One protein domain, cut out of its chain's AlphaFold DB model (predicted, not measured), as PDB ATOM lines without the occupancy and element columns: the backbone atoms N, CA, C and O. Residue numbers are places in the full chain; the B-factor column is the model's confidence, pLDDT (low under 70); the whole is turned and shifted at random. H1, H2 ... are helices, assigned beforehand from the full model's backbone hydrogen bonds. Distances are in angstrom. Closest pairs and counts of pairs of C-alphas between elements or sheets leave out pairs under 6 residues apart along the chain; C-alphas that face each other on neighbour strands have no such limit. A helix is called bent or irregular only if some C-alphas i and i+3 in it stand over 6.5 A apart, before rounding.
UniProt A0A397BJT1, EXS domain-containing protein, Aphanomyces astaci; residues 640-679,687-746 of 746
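AT A GLANCE: This is residues 640 to 679 and 687 to 746 of the 746 residues of the protein "EXS domain-containing protein" of Aphanomyces astaci (UniProt A0A397BJT1). Two long helices, H2 and H3, lie side by side and run opposite ways, crossing at a shallow angle; short H1 folds back over the first residues of H2, and H4 runs back near H3 after a long loop. H1 and H4 lie far from each other, on either side of the H2 and H3 pair, and the contacts between helices are few. The printed part has 100 residues with four named helices, H1, H2, H3 and H4 in that order, and no named strand; the class is all helix. The whole is loose, with a radius of gyration of the C-alphas of 17.2 A, and flat, spanning 51 by 38 by 20 A.

IN THESE COORDINATES: Find C-alpha 640 at (-2.650, -4.173, -32.623); from there H1 runs through residues 640 to 649. After a tight link of 5 residues, H2 takes residues 655 to 674 and covers 28.8 A from first to last C-alpha, starting at (6.574, 0.212, -36.339). Beyond the cut, look for H3 at residues 689 to 713, 34.7 A long and the longest helix by residues. H3 is neither bent nor irregular, but only just: C-alphas 710 and 713 are 6.2 A apart. H4, residues 733 to 744, is 17.1 A long and ends with C-alpha 744 at (20.467, -19.091, -45.252).

HOW THE PARTS SIT: Begin with H1 and H2, a helical hairpin: they touch, opposite ways at a shallow tilt of 14 degrees. Their closest C-alphas are those of Ile 646 and Gly 655, 5.5 A apart, and H2 touches H1 with residues 655 to 659 alone. Next, H2 and H3 touch and run opposite ways at a shallow tilt of 29 degrees. Look at Val 668 and Phe 698, whose C-alphas are the closest of this pair at 6.4 A; H3 touches H2 with residues 694 to 705 alone. H4 touches no helix, but H3 and H4 are near each other, with 6 pairs of C-alphas within 10 A and the closest at 8.2 A. H1 is apart from H3 and H4, and H2 is apart from H4. In H1, H2, H3 and H4 every backbone O i to N i+4 pair is within hydrogen-bond range.

THE WHOLE: The two C-alphas farthest apart are those of Asn 679 and Gln 720, at 53.7 A. Residues 680 to 686 are not printed, in the link from H2 to H3, and C-alphas 679 and 687 are 12.0 A apart across that cut. The link from H3 to H4 is long, residues 714 to 732. The mean pLDDT of the printed part is 71.1; 43 residues are under 70, among them residues 672 to 679, 719 to 731 and 739 to 746, where the chain ends.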
ATOM      1  N   LEU A 640      -2.145  -5.227 -33.512       77.81
ATOM      2  CA  LEU A 640      -2.650  -4.173 -32.623       77.81
ATOM      3  C   LEU A 640      -1.560  -3.596 -31.709       77.81
ATOM      4  O   LEU A 640      -1.489  -2.383 -31.522       77.81
ATOM      5  N   GLN A 641      -0.670  -4.438 -31.177       76.12
ATOM      6  CA  GLN A 641       0.494  -3.986 -30.407       76.12
ATOM      7  C   GLN A 641       1.428  -3.107 -31.247       76.12
ATOM      8  O   GLN A 641       1.952  -2.118 -30.740       76.12
ATOM      9  N   SER A 642       1.620  -3.434 -32.527       76.00
ATOM     10  CA  SER A 642       2.459  -2.643 -33.434       76.00
ATOM     11  C   SER A 642       1.826  -1.283 -33.746       76.00
ATOM     12  O   SER A 642       2.528  -0.274 -33.710       76.00
ATOM     13  N   LEU A 643       0.505  -1.227 -33.948       79.56
ATOM     14  CA  LEU A 643      -0.242   0.029 -34.097       79.56
ATOM     15  C   LEU A 643      -0.176   0.895 -32.836       79.56
ATOM     16  O   LEU A 643       0.144   2.081 -32.912       79.56
ATOM     17  N   ARG A 644      -0.404   0.292 -31.663       80.62
ATOM     18  CA  ARG A 644      -0.283   0.979 -30.373       80.62
ATOM     19  C   ARG A 644       1.125   1.528 -30.158       80.62
ATOM     20  O   ARG A 644       1.284   2.658 -29.723       80.62
ATOM     21  N   ARG A 645       2.155   0.770 -30.535       74.94
ATOM     22  CA  ARG A 645       3.555   1.197 -30.435       74.94
ATOM     23  C   ARG A 645       3.871   2.414 -31.316       74.94
ATOM     24  O   ARG A 645       4.645   3.264 -30.883       74.94
ATOM     25  N   ILE A 646       3.292   2.506 -32.519       79.75
ATOM     26  CA  ILE A 646       3.416   3.690 -33.393       79.75
ATOM     27  C   ILE A 646       2.741   4.900 -32.741       79.75
ATOM     28  O   ILE A 646       3.321   5.985 -32.719       79.75
ATOM     29  N   TYR A 647       1.541   4.701 -32.191       78.81
ATOM     30  CA  TYR A 647       0.783   5.748 -31.509       78.81
ATOM     31  C   TYR A 647       1.521   6.274 -30.266       78.81
ATOM     32  O   TYR A 647       1.731   7.481 -30.142       78.81
ATOM     33  N   ASP A 648       1.990   5.371 -29.401       77.31
ATOM     34  CA  ASP A 648       2.622   5.706 -28.121       77.31
ATOM     35  C   ASP A 648       4.021   6.326 -28.300       77.31
ATOM     36  O   ASP A 648       4.372   7.274 -27.600       77.31
ATOM     37  N   MET A 649       4.837   5.831 -29.243       72.12
ATOM     38  CA  MET A 649       6.219   6.312 -29.420       72.12
ATOM     39  C   MET A 649       6.383   7.416 -30.470       72.12
ATOM     40  O   MET A 649       7.491   7.929 -30.626       72.12
ATOM     41  N   LYS A 650       5.322   7.765 -31.215       74.69
ATOM     42  CA  LYS A 650       5.334   8.720 -32.347       74.69
ATOM     43  C   LYS A 650       6.438   8.471 -33.390       74.69
ATOM     44  O   LYS A 650       6.736   9.340 -34.208       74.69
ATOM     45  N   LEU A 651       7.038   7.280 -33.387       69.81
ATOM     46  CA  LEU A 651       8.125   6.888 -34.269       69.81
ATOM     47  C   LEU A 651       7.575   5.919 -35.312       69.81
ATOM     48  O   LEU A 651       7.090   4.835 -34.989       69.81
ATOM     49  N   TRP A 652       7.641   6.328 -36.576       69.06
ATOM     50  CA  TRP A 652       7.006   5.605 -37.676       69.06
ATOM     51  C   TRP A 652       7.776   4.334 -38.050       69.06
ATOM     52  O   TRP A 652       7.183   3.295 -38.339       69.06
ATOM     53  N   TRP A 653       9.104   4.379 -37.985       70.81
ATOM     54  CA  TRP A 653       9.969   3.248 -38.310       70.81
ATOM     55  C   TRP A 653      10.620   2.674 -37.047       70.81
ATOM     56  O   TRP A 653      11.107   3.459 -36.235       70.81
ATOM     57  N   PRO A 654      10.657   1.339 -36.837       68.06
ATOM     58  CA  PRO A 654      10.201   0.231 -37.697       68.06
ATOM     59  C   PRO A 654       8.728  -0.185 -37.495       68.06
ATOM     60  O   PRO A 654       8.296  -1.211 -38.020       68.06
ATOM     61  N   GLY A 655       7.943   0.577 -36.722       71.12
ATOM     62  CA  GLY A 655       6.574   0.212 -36.339       71.12
ATOM     63  C   GLY A 655       5.647  -0.058 -37.528       71.12
ATOM     64  O   GLY A 655       4.973  -1.086 -37.549       71.12
ATOM     65  N   VAL A 656       5.661   0.812 -38.544       78.25
ATOM     66  CA  VAL A 656       4.835   0.669 -39.758       78.25
ATOM     67  C   VAL A 656       5.163  -0.618 -40.521       78.25
ATOM     68  O   VAL A 656       4.254  -1.309 -40.978       78.25
ATOM     69  N   GLY A 657       6.441  -0.996 -40.605       78.06
ATOM     70  CA  GLY A 657       6.846  -2.235 -41.273       78.06
ATOM     71  C   GLY A 657       6.317  -3.486 -40.569       78.06
ATOM     72  O   GLY A 657       5.810  -4.392 -41.227       78.06
ATOM     73  N   ASN A 658       6.301  -3.494 -39.231       73.94
ATOM     74  CA  ASN A 658       5.675  -4.571 -38.459       73.94
ATOM     75  C   ASN A 658       4.153  -4.639 -38.669       73.94
ATOM     76  O   ASN A 658       3.601  -5.730 -38.795       73.94
ATOM     77  N   VAL A 659       3.469  -3.493 -38.755       81.31
ATOM     78  CA  VAL A 659       2.024  -3.436 -39.043       81.31
ATOM     79  C   VAL A 659       1.713  -4.052 -40.410       81.31
ATOM     80  O   VAL A 659       0.837  -4.912 -40.500       81.31
ATOM     81  N   ILE A 660       2.464  -3.684 -41.452       81.31
ATOM     82  CA  ILE A 660       2.299  -4.232 -42.809       81.31
ATOM     83  C   ILE A 660       2.601  -5.737 -42.829       81.31
ATOM     84  O   ILE A 660       1.817  -6.513 -43.377       81.31
ATOM     85  N   LYS A 661       3.682  -6.163 -42.165       80.81
ATOM     86  CA  LYS A 661       4.061  -7.575 -41.991       80.81
ATOM     87  C   LYS A 661       2.916  -8.398 -41.398       80.81
ATOM     88  O   LYS A 661       2.544  -9.429 -41.955       80.81
ATOM     89  N   PHE A 662       2.321  -7.952 -40.294       79.81
ATOM     90  CA  PHE A 662       1.234  -8.702 -39.662       79.81
ATOM     91  C   PHE A 662      -0.091  -8.617 -40.437       79.81
ATOM     92  O   PHE A 662      -0.819  -9.607 -40.450       79.81
ATOM     93  N   ALA A 663      -0.386  -7.505 -41.119       80.88
ATOM     94  CA  ALA A 663      -1.585  -7.361 -41.950       80.88
ATOM     95  C   ALA A 663      -1.556  -8.277 -43.184       80.88
ATOM     96  O   ALA A 663      -2.503  -9.025 -43.425       80.88
ATOM     97  N   LEU A 664      -0.448  -8.293 -43.929       79.25
ATOM     98  CA  LEU A 664      -0.282  -9.173 -45.090       79.25
ATOM     99  C   LEU A 664      -0.324 -10.655 -44.686       79.25
ATOM    100  O   LEU A 664      -0.980 -11.457 -45.349       79.25
ATOM    101  N   ALA A 665       0.272 -11.009 -43.540       77.31
ATOM    102  CA  ALA A 665       0.185 -12.364 -42.997       77.31
ATOM    103  C   ALA A 665      -1.256 -12.786 -42.683       77.31
ATOM    104  O   ALA A 665      -1.577 -13.967 -42.796       77.31
ATOM    105  N   GLN A 666      -2.102 -11.851 -42.245       76.75
ATOM    106  CA  GLN A 666      -3.512 -12.124 -41.975       76.75
ATOM    107  C   GLN A 666      -4.300 -12.298 -43.266       76.75
ATOM    108  O   GLN A 666      -5.084 -13.234 -43.345       76.75
ATOM    109  N   ILE A 667      -4.059 -11.468 -44.285       79.56
ATOM    110  CA  ILE A 667      -4.732 -11.582 -45.588       79.56
ATOM    111  C   ILE A 667      -4.481 -12.965 -46.201       79.56
ATOM    112  O   ILE A 667      -5.432 -13.637 -46.587       79.56
ATOM    113  N   VAL A 668      -3.229 -13.432 -46.215       78.62
ATOM    114  CA  VAL A 668      -2.874 -14.750 -46.769       78.62
ATOM    115  C   VAL A 668      -3.529 -15.893 -45.980       78.62
ATOM    116  O   VAL A 668      -4.038 -16.836 -46.583       78.62
ATOM    117  N   VAL A 669      -3.570 -15.803 -44.645       73.81
ATOM    118  CA  VAL A 669      -4.202 -16.821 -43.785       73.81
ATOM    119  C   VAL A 669      -5.725 -16.823 -43.934       73.81
ATOM    120  O   VAL A 669      -6.308 -17.888 -44.095       73.81
ATOM    121  N   LEU A 670      -6.372 -15.654 -43.923       72.88
ATOM    122  CA  LEU A 670      -7.822 -15.533 -44.104       72.88
ATOM    123  C   LEU A 670      -8.242 -16.062 -45.478       72.88
ATOM    124  O   LEU A 670      -9.206 -16.813 -45.570       72.88
ATOM    125  N   PHE A 671      -7.484 -15.748 -46.530       71.38
ATOM    126  CA  PHE A 671      -7.763 -16.255 -47.872       71.38
ATOM    127  C   PHE A 671      -7.607 -17.783 -47.967       71.38
ATOM    128  O   PHE A 671      -8.388 -18.427 -48.658       71.38
ATOM    129  N   GLY A 672      -6.665 -18.373 -47.219       66.56
ATOM    130  CA  GLY A 672      -6.521 -19.830 -47.114       66.56
ATOM    131  C   GLY A 672      -7.627 -20.515 -46.298       66.56
ATOM    132  O   GLY A 672      -7.938 -21.671 -46.555       66.56
ATOM    133  N   ILE A 673      -8.244 -19.809 -45.343       66.12
ATOM    134  CA  ILE A 673      -9.352 -20.325 -44.518       66.12
ATOM    135  C   ILE A 673     -10.681 -20.278 -45.282       66.12
ATOM    136  O   ILE A 673     -11.452 -21.232 -45.246       66.12
ATOM    137  N   PHE A 674     -10.966 -19.171 -45.974       61.19
ATOM    138  CA  PHE A 674     -12.247 -18.973 -46.660       61.19
ATOM    139  C   PHE A 674     -12.329 -19.632 -48.043       61.19
ATOM    140  O   PHE A 674     -13.402 -19.636 -48.644       61.19
ATOM    141  N   HIS A 675     -11.232 -20.206 -48.543       62.12
ATOM    142  CA  HIS A 675     -11.207 -20.942 -49.804       62.12
ATOM    143  C   HIS A 675     -10.814 -22.411 -49.551       62.12
ATOM    144  O   HIS A 675      -9.624 -22.733 -49.571       62.12
ATOM    145  N   PRO A 676     -11.779 -23.320 -49.304       53.69
ATOM    146  CA  PRO A 676     -11.494 -24.710 -48.958       53.69
ATOM    147  C   PRO A 676     -10.685 -25.393 -50.066       53.69
ATOM    148  O   PRO A 676     -11.132 -25.492 -51.208       53.69
ATOM    149  N   PHE A 677      -9.485 -25.869 -49.732       54.09
ATOM    150  CA  PHE A 677      -8.612 -26.620 -50.643       54.09
ATOM    151  C   PHE A 677      -9.127 -28.035 -50.949       54.09
ATOM    152  O   PHE A 677      -8.666 -28.657 -51.900       54.09
ATOM    153  N   HIS A 678     -10.117 -28.519 -50.198       50.50
ATOM    154  CA  HIS A 678     -10.723 -29.827 -50.401       50.50
ATOM    155  C   HIS A 678     -12.220 -29.691 -50.657       50.50
ATOM    156  O   HIS A 678     -13.020 -29.572 -49.734       50.50
ATOM    157  N   ASN A 679     -12.601 -29.754 -51.931       45.84
ATOM    158  CA  ASN A 679     -13.909 -30.270 -52.298       45.84
ATOM    159  C   ASN A 679     -13.669 -31.680 -52.870       45.84
ATOM    160  O   ASN A 679     -13.194 -31.778 -54.001       45.84
ATOM    161  N   ILE A 687      -6.413 -26.456 -60.956       61.22
ATOM    162  CA  ILE A 687      -6.061 -25.386 -60.008       61.22
ATOM    163  C   ILE A 687      -6.759 -24.110 -60.483       61.22
ATOM    164  O   ILE A 687      -6.475 -23.590 -61.562       61.22
ATOM    165  N   THR A 688      -7.659 -23.573 -59.668       69.56
ATOM    166  CA  THR A 688      -8.387 -22.347 -60.013       69.56
ATOM    167  C   THR A 688      -7.431 -21.144 -60.129       69.56
ATOM    168  O   THR A 688      -6.455 -21.054 -59.378       69.56
ATOM    169  N   PRO A 689      -7.710 -20.155 -61.002       72.50
ATOM    170  CA  PRO A 689      -6.882 -18.948 -61.125       72.50
ATOM    171  C   PRO A 689      -6.674 -18.208 -59.791       72.50
ATOM    172  O   PRO A 689      -5.602 -17.671 -59.525       72.50
ATOM    173  N   LEU A 690      -7.677 -18.235 -58.908       69.62
ATOM    174  CA  LEU A 690      -7.605 -17.665 -57.557       69.62
ATOM    175  C   LEU A 690      -6.624 -18.418 -56.643       69.62
ATOM    176  O   LEU A 690      -5.911 -17.782 -55.867       69.62
ATOM    177  N   GLN A 691      -6.528 -19.746 -56.760       69.06
ATOM    178  CA  GLN A 691      -5.531 -20.545 -56.039       69.06
ATOM    179  C   GLN A 691      -4.113 -20.259 -56.539       69.06
ATOM    180  O   GLN A 691      -3.207 -20.127 -55.720       69.06
ATOM    181  N   GLN A 692      -3.909 -20.084 -57.848       77.00
ATOM    182  CA  GLN A 692      -2.600 -19.694 -58.394       77.00
ATOM    183  C   GLN A 692      -2.154 -18.323 -57.868       77.00
ATOM    184  O   GLN A 692      -1.009 -18.166 -57.442       77.00
ATOM    185  N   VAL A 693      -3.069 -17.348 -57.830       79.25
ATOM    186  CA  VAL A 693      -2.810 -16.016 -57.261       79.25
ATOM    187  C   VAL A 693      -2.484 -16.102 -55.769       79.25
ATOM    188  O   VAL A 693      -1.568 -15.421 -55.306       79.25
ATOM    189  N   TRP A 694      -3.176 -16.957 -55.013       80.06
ATOM    190  CA  TRP A 694      -2.879 -17.153 -53.594       80.06
ATOM    191  C   TRP A 694      -1.526 -17.828 -53.360       80.06
ATOM    192  O   TRP A 694      -0.767 -17.349 -52.524       80.06
ATOM    193  N   ILE A 695      -1.189 -18.885 -54.109       80.44
ATOM    194  CA  ILE A 695       0.113 -19.567 -54.010       80.44
ATOM    195  C   ILE A 695       1.239 -18.583 -54.343       80.44
ATOM    196  O   ILE A 695       2.201 -18.465 -53.585       80.44
ATOM    197  N   ALA A 696       1.095 -17.812 -55.424       81.75
ATOM    198  CA  ALA A 696       2.048 -16.764 -55.778       81.75
ATOM    199  C   ALA A 696       2.166 -15.708 -54.664       81.75
ATOM    200  O   ALA A 696       3.274 -15.343 -54.269       81.75
ATOM    201  N   GLY A 697       1.038 -15.266 -54.100       81.31
ATOM    202  CA  GLY A 697       1.001 -14.336 -52.972       81.31
ATOM    203  C   GLY A 697       1.661 -14.891 -51.706       81.31
ATOM    204  O   GLY A 697       2.403 -14.171 -51.040       81.31
ATOM    205  N   PHE A 698       1.454 -16.172 -51.396       81.00
ATOM    206  CA  PHE A 698       2.072 -16.869 -50.268       81.00
ATOM    207  C   PHE A 698       3.594 -16.955 -50.427       81.00
ATOM    208  O   PHE A 698       4.326 -16.655 -49.481       81.00
ATOM    209  N   ILE A 699       4.074 -17.304 -51.624       83.19
ATOM    210  CA  ILE A 699       5.507 -17.374 -51.943       83.19
ATOM    211  C   ILE A 699       6.146 -15.989 -51.799       83.19
ATOM    212  O   ILE A 699       7.095 -15.822 -51.033       83.19
ATOM    213  N   VAL A 700       5.593 -14.974 -52.472       82.25
ATOM    214  CA  VAL A 700       6.107 -13.594 -52.420       82.25
ATOM    215  C   VAL A 700       6.124 -13.071 -50.986       82.25
ATOM    216  O   VAL A 700       7.111 -12.481 -50.544       82.25
ATOM    217  N   PHE A 701       5.060 -13.318 -50.227       81.56
ATOM    218  CA  PHE A 701       4.983 -12.883 -48.842       81.56
ATOM    219  C   PHE A 701       6.006 -13.588 -47.943       81.56
ATOM    220  O   PHE A 701       6.625 -12.939 -47.099       81.56
ATOM    221  N   SER A 702       6.241 -14.883 -48.153       79.12
ATOM    222  CA  SER A 702       7.263 -15.641 -47.421       79.12
ATOM    223  C   SER A 702       8.664 -15.070 -47.658       79.12
ATOM    224  O   SER A 702       9.412 -14.888 -46.699       79.12
ATOM    225  N   PHE A 703       8.984 -14.665 -48.892       82.25
ATOM    226  CA  PHE A 703      10.238 -13.970 -49.201       82.25
ATOM    227  C   PHE A 703      10.343 -12.593 -48.534       82.25
ATOM    228  O   PHE A 703      11.400 -12.247 -48.006       82.25
ATOM    229  N   ILE A 704       9.256 -11.813 -48.511       80.44
ATOM    230  CA  ILE A 704       9.226 -10.504 -47.832       80.44
ATOM    231  C   ILE A 704       9.464 -10.668 -46.324       80.44
ATOM    232  O   ILE A 704      10.218  -9.893 -45.733       80.44
ATOM    233  N   LEU A 705       8.851 -11.678 -45.700       78.94
ATOM    234  CA  LEU A 705       9.059 -11.996 -44.287       78.94
ATOM    235  C   LEU A 705      10.494 -12.429 -43.997       78.94
ATOM    236  O   LEU A 705      11.101 -11.914 -43.061       78.94
ATOM    237  N   TRP A 706      11.031 -13.339 -44.808       79.44
ATOM    238  CA  TRP A 706      12.402 -13.823 -44.679       79.44
ATOM    239  C   TRP A 706      13.413 -12.677 -44.806       79.44
ATOM    240  O   TRP A 706      14.288 -12.513 -43.954       79.44
ATOM    241  N   PHE A 707      13.237 -11.808 -45.804       81.44
ATOM    242  CA  PHE A 707      14.082 -10.630 -45.990       81.44
ATOM    243  C   PHE A 707      13.987  -9.655 -44.807       81.44
ATOM    244  O   PHE A 707      15.002  -9.109 -44.361       81.44
ATOM    245  N   TRP A 708      12.780  -9.443 -44.274       76.81
ATOM    246  CA  TRP A 708      12.564  -8.611 -43.090       76.81
ATOM    247  C   TRP A 708      13.286  -9.173 -41.868       76.81
ATOM    248  O   TRP A 708      13.994  -8.432 -41.186       76.81
ATOM    249  N   ASP A 709      13.144 -10.471 -41.603       73.44
ATOM    250  CA  ASP A 709      13.794 -11.115 -40.465       73.44
ATOM    251  C   ASP A 709      15.319 -10.945 -40.584       73.44
ATOM    252  O   ASP A 709      15.952 -10.407 -39.675       73.44
ATOM    253  N   LEU A 710      15.909 -11.256 -41.743       74.25
ATOM    254  CA  LEU A 710      17.356 -11.127 -41.959       74.25
ATOM    255  C   LEU A 710      17.887  -9.702 -41.757       74.25
ATOM    256  O   LEU A 710      18.934  -9.514 -41.131       74.25
ATOM    257  N   THR A 711      17.197  -8.693 -42.286       73.12
ATOM    258  CA  THR A 711      17.711  -7.313 -42.329       73.12
ATOM    259  C   THR A 711      17.339  -6.484 -41.101       73.12
ATOM    260  O   THR A 711      18.158  -5.702 -40.607       73.12
ATOM    261  N   MET A 712      16.123  -6.651 -40.578       72.44
ATOM    262  CA  MET A 712      15.575  -5.813 -39.509       72.44
ATOM    263  C   MET A 712      15.689  -6.460 -38.132       72.44
ATOM    264  O   MET A 712      16.101  -5.773 -37.195       72.44
ATOM    265  N   ASP A 713      15.378  -7.753 -38.012       68.62
ATOM    266  CA  ASP A 713      15.395  -8.457 -36.722       68.62
ATOM    267  C   ASP A 713      16.787  -9.028 -36.404       68.62
ATOM    268  O   ASP A 713      17.214  -9.005 -35.248       68.62
ATOM    269  N   TRP A 714      17.528  -9.467 -37.427       68.25
ATOM    270  CA  TRP A 714      18.880 -10.025 -37.291       68.25
ATOM    271  C   TRP A 714      20.004  -9.040 -37.653       68.25
ATOM    272  O   TRP A 714      21.136  -9.226 -37.207       68.25
ATOM    273  N   GLY A 715      19.700  -7.950 -38.368       68.38
ATOM    274  CA  GLY A 715      20.628  -6.833 -38.594       68.38
ATOM    275  C   GLY A 715      21.616  -7.004 -39.756       68.38
ATOM    276  O   GLY A 715      22.624  -6.287 -39.810       68.38
ATOM    277  N   LEU A 716      21.350  -7.916 -40.696       65.31
ATOM    278  CA  LEU A 716      22.170  -8.069 -41.899       65.31
ATOM    279  C   LEU A 716      22.162  -6.784 -42.725       65.31
ATOM    280  O   LEU A 716      21.109  -6.226 -43.018       65.31
ATOM    281  N   GLY A 717      23.351  -6.313 -43.097       64.69
ATOM    282  CA  GLY A 717      23.536  -5.052 -43.820       64.69
ATOM    283  C   GLY A 717      23.881  -3.854 -42.933       64.69
ATOM    284  O   GLY A 717      24.048  -2.751 -43.447       64.69
ATOM    285  N   ARG A 718      24.052  -4.046 -41.615       70.06
ATOM    286  CA  ARG A 718      24.547  -3.005 -40.694       70.06
ATOM    287  C   ARG A 718      26.001  -3.282 -40.271       70.06
ATOM    288  O   ARG A 718      26.229  -3.865 -39.205       70.06
ATOM    289  N   PRO A 719      27.013  -2.853 -41.053       63.34
ATOM    290  CA  PRO A 719      28.424  -3.109 -40.735       63.34
ATOM    291  C   PRO A 719      28.861  -2.449 -39.417       63.34
ATOM    292  O   PRO A 719      29.700  -2.991 -38.699       63.34
ATOM    293  N   GLN A 720      28.212  -1.344 -39.036       67.12
ATOM    294  CA  GLN A 720      28.426  -0.634 -37.770       67.12
ATOM    295  C   GLN A 720      28.144  -1.479 -36.510       67.12
ATOM    296  O   GLN A 720      28.697  -1.201 -35.452       67.12
ATOM    297  N   PHE A 721      27.343  -2.546 -36.627       62.00
ATOM    298  CA  PHE A 721      27.033  -3.475 -35.532       62.00
ATOM    299  C   PHE A 721      27.604  -4.883 -35.762       62.00
ATOM    300  O   PHE A 721      27.139  -5.844 -35.157       62.00
ATOM    301  N   LYS A 722      28.622  -5.028 -36.627       66.94
ATOM    302  CA  LYS A 722      29.192  -6.331 -37.027       66.94
ATOM    303  C   LYS A 722      28.143  -7.297 -37.605       66.94
ATOM    304  O   LYS A 722      28.194  -8.485 -37.311       66.94
ATOM    305  N   PHE A 723      27.208  -6.784 -38.415       65.75
ATOM    306  CA  PHE A 723      26.129  -7.566 -39.049       65.75
ATOM    307  C   PHE A 723      25.183  -8.273 -38.059       65.75
ATOM    308  O   PHE A 723      24.607  -9.308 -38.381       65.75
ATOM    309  N   LEU A 724      25.031  -7.717 -36.855       66.31
ATOM    310  CA  LEU A 724      24.150  -8.219 -35.803       66.31
ATOM    311  C   LEU A 724      23.136  -7.145 -35.395       66.31
ATOM    312  O   LEU A 724      23.370  -5.942 -35.552       66.31
ATOM    313  N   ALA A 725      22.012  -7.583 -34.837       61.81
ATOM    314  CA  ALA A 725      21.001  -6.702 -34.274       61.81
ATOM    315  C   ALA A 725      21.548  -5.873 -33.097       61.81
ATOM    316  O   ALA A 725      22.380  -6.324 -32.309       61.81
ATOM    317  N   GLU A 726      21.030  -4.653 -32.941       61.47
ATOM    318  CA  GLU A 726      21.475  -3.684 -31.928       61.47
ATOM    319  C   GLU A 726      21.269  -4.184 -30.482       61.47
ATOM    320  O   GLU A 726      22.041  -3.853 -29.579       61.47
ATOM    321  N   ARG A 727      20.263  -5.042 -30.257       60.03
ATOM    322  CA  ARG A 727      20.018  -5.729 -28.983       60.03
ATOM    323  C   ARG A 727      20.117  -7.240 -29.168       60.03
ATOM    324  O   ARG A 727      19.339  -7.831 -29.908       60.03
ATOM    325  N   HIS A 728      21.034  -7.865 -28.436       61.19
ATOM    326  CA  HIS A 728      21.200  -9.315 -28.430       61.19
ATOM    327  C   HIS A 728      20.295  -9.941 -27.350       61.19
ATOM    328  O   HIS A 728      20.445  -9.636 -26.170       61.19
ATOM    329  N   MET A 729      19.372 -10.823 -27.739       57.62
ATOM    330  CA  MET A 729      18.642 -11.743 -26.849       57.62
ATOM    331  C   MET A 729      19.553 -12.785 -26.177       57.62
ATOM    332  O   MET A 729      19.351 -13.104 -25.009       57.62
ATOM    333  N   TYR A 730      20.563 -13.310 -26.879       58.28
ATOM    334  CA  TYR A 730      21.495 -14.303 -26.343       58.28
ATOM    335  C   TYR A 730      22.869 -13.693 -26.051       58.28
ATOM    336  O   TYR A 730      23.420 -12.911 -26.821       58.28
ATOM    337  N   ARG A 731      23.483 -14.109 -24.941       61.19
ATOM    338  CA  ARG A 731      24.803 -13.610 -24.520       61.19
ATOM    339  C   ARG A 731      25.950 -14.068 -25.440       61.19
ATOM    340  O   ARG A 731      26.980 -13.400 -25.506       61.19
ATOM    341  N   ARG A 732      25.806 -15.206 -26.136       73.06
ATOM    342  CA  ARG A 732      26.847 -15.793 -27.005       73.06
ATOM    343  C   ARG A 732      26.632 -15.410 -28.470       73.06
ATOM    344  O   ARG A 732      25.648 -15.813 -29.077       73.06
ATOM    345  N   ARG A 733      27.606 -14.711 -29.062       68.19
ATOM    346  CA  ARG A 733      27.579 -14.288 -30.478       68.19
ATOM    347  C   ARG A 733      27.656 -15.454 -31.473       68.19
ATOM    348  O   ARG A 733      27.133 -15.335 -32.569       68.19
ATOM    349  N   SER A 734      28.250 -16.588 -31.097       71.31
ATOM    350  CA  SER A 734      28.341 -17.778 -31.960       71.31
ATOM    351  C   SER A 734      26.978 -18.389 -32.299       71.31
ATOM    352  O   SER A 734      26.793 -18.868 -33.410       71.31
ATOM    353  N   LEU A 735      26.009 -18.314 -31.379       70.56
ATOM    354  CA  LEU A 735      24.640 -18.778 -31.624       70.56
ATOM    355  C   LEU A 735      23.926 -17.918 -32.673       70.56
ATOM    356  O   LEU A 735      23.154 -18.445 -33.464       70.56
ATOM    357  N   TYR A 736      24.232 -16.617 -32.722       68.62
ATOM    358  CA  TYR A 736      23.681 -15.728 -33.740       68.62
ATOM    359  C   TYR A 736      24.180 -16.072 -35.138       68.62
ATOM    360  O   TYR A 736      23.378 -16.179 -36.054       68.62
ATOM    361  N   TYR A 737      25.487 -16.298 -35.288       70.19
ATOM    362  CA  TYR A 737      26.066 -16.712 -36.568       70.19
ATOM    363  C   TYR A 737      25.624 -18.125 -36.981       70.19
ATOM    364  O   TYR A 737      25.410 -18.369 -38.163       70.19
ATOM    365  N   GLY A 738      25.420 -19.042 -36.027       72.81
ATOM    366  CA  GLY A 738      24.865 -20.372 -36.306       72.81
ATOM    367  C   GLY A 738      23.419 -20.320 -36.808       72.81
ATOM    368  O   GLY A 738      23.094 -20.947 -37.811       72.81
ATOM    369  N   ALA A 739      22.570 -19.511 -36.171       66.62
ATOM    370  CA  ALA A 739      21.212 -19.265 -36.652       66.62
ATOM    371  C   ALA A 739      21.198 -18.559 -38.019       66.62
ATOM    372  O   ALA A 739      20.324 -18.826 -38.834       66.62
ATOM    373  N   TYR A 740      22.204 -17.724 -38.291       69.50
ATOM    374  CA  TYR A 740      22.419 -17.084 -39.586       69.50
ATOM    375  C   TYR A 740      22.626 -18.094 -40.717       69.50
ATOM    376  O   TYR A 740      22.002 -18.000 -41.770       69.50
ATOM    377  N   ILE A 741      23.497 -19.077 -40.478       69.19
ATOM    378  CA  ILE A 741      23.775 -20.161 -41.424       69.19
ATOM    379  C   ILE A 741      22.512 -21.000 -41.630       69.19
ATOM    380  O   ILE A 741      22.157 -21.263 -42.771       69.19
ATOM    381  N   ALA A 742      21.796 -21.330 -40.549       66.50
ATOM    382  CA  ALA A 742      20.550 -22.091 -40.619       66.50
ATOM    383  C   ALA A 742      19.447 -21.373 -41.425       66.50
ATOM    384  O   ALA A 742      18.756 -22.017 -42.209       66.50
ATOM    385  N   LEU A 743      19.304 -20.048 -41.276       62.91
ATOM    386  CA  LEU A 743      18.332 -19.236 -42.026       62.91
ATOM    387  C   LEU A 743      18.689 -19.043 -43.511       62.91
ATOM    388  O   LEU A 743      17.805 -18.718 -44.298       62.91
ATOM    389  N   MET A 744      19.968 -19.177 -43.872       60.97
ATOM    390  CA  MET A 744      20.467 -19.091 -45.252       60.97
ATOM    391  C   MET A 744      20.418 -20.443 -45.985       60.97
ATOM    392  O   MET A 744      20.579 -20.482 -47.200       60.97
ATOM    393  N   SER A 745      20.237 -21.547 -45.251       55.31
ATOM    394  CA  SER A 745      20.130 -22.914 -45.786       55.31
ATOM    395  C   SER A 745      18.690 -23.398 -46.024       55.31
ATOM    396  O   SER A 745      18.504 -24.553 -46.400       55.31
ATOM    397  N   VAL A 746      17.698 -22.532 -45.793       48.22
ATOM    398  CA  VAL A 746      16.270 -22.710 -46.123       48.22
ATOM    399  C   VAL A 746      15.946 -21.788 -47.286       48.22
ATOM    400  O   VAL A 746      15.228 -22.243 -48.202       48.22
TER     401      VAL A 746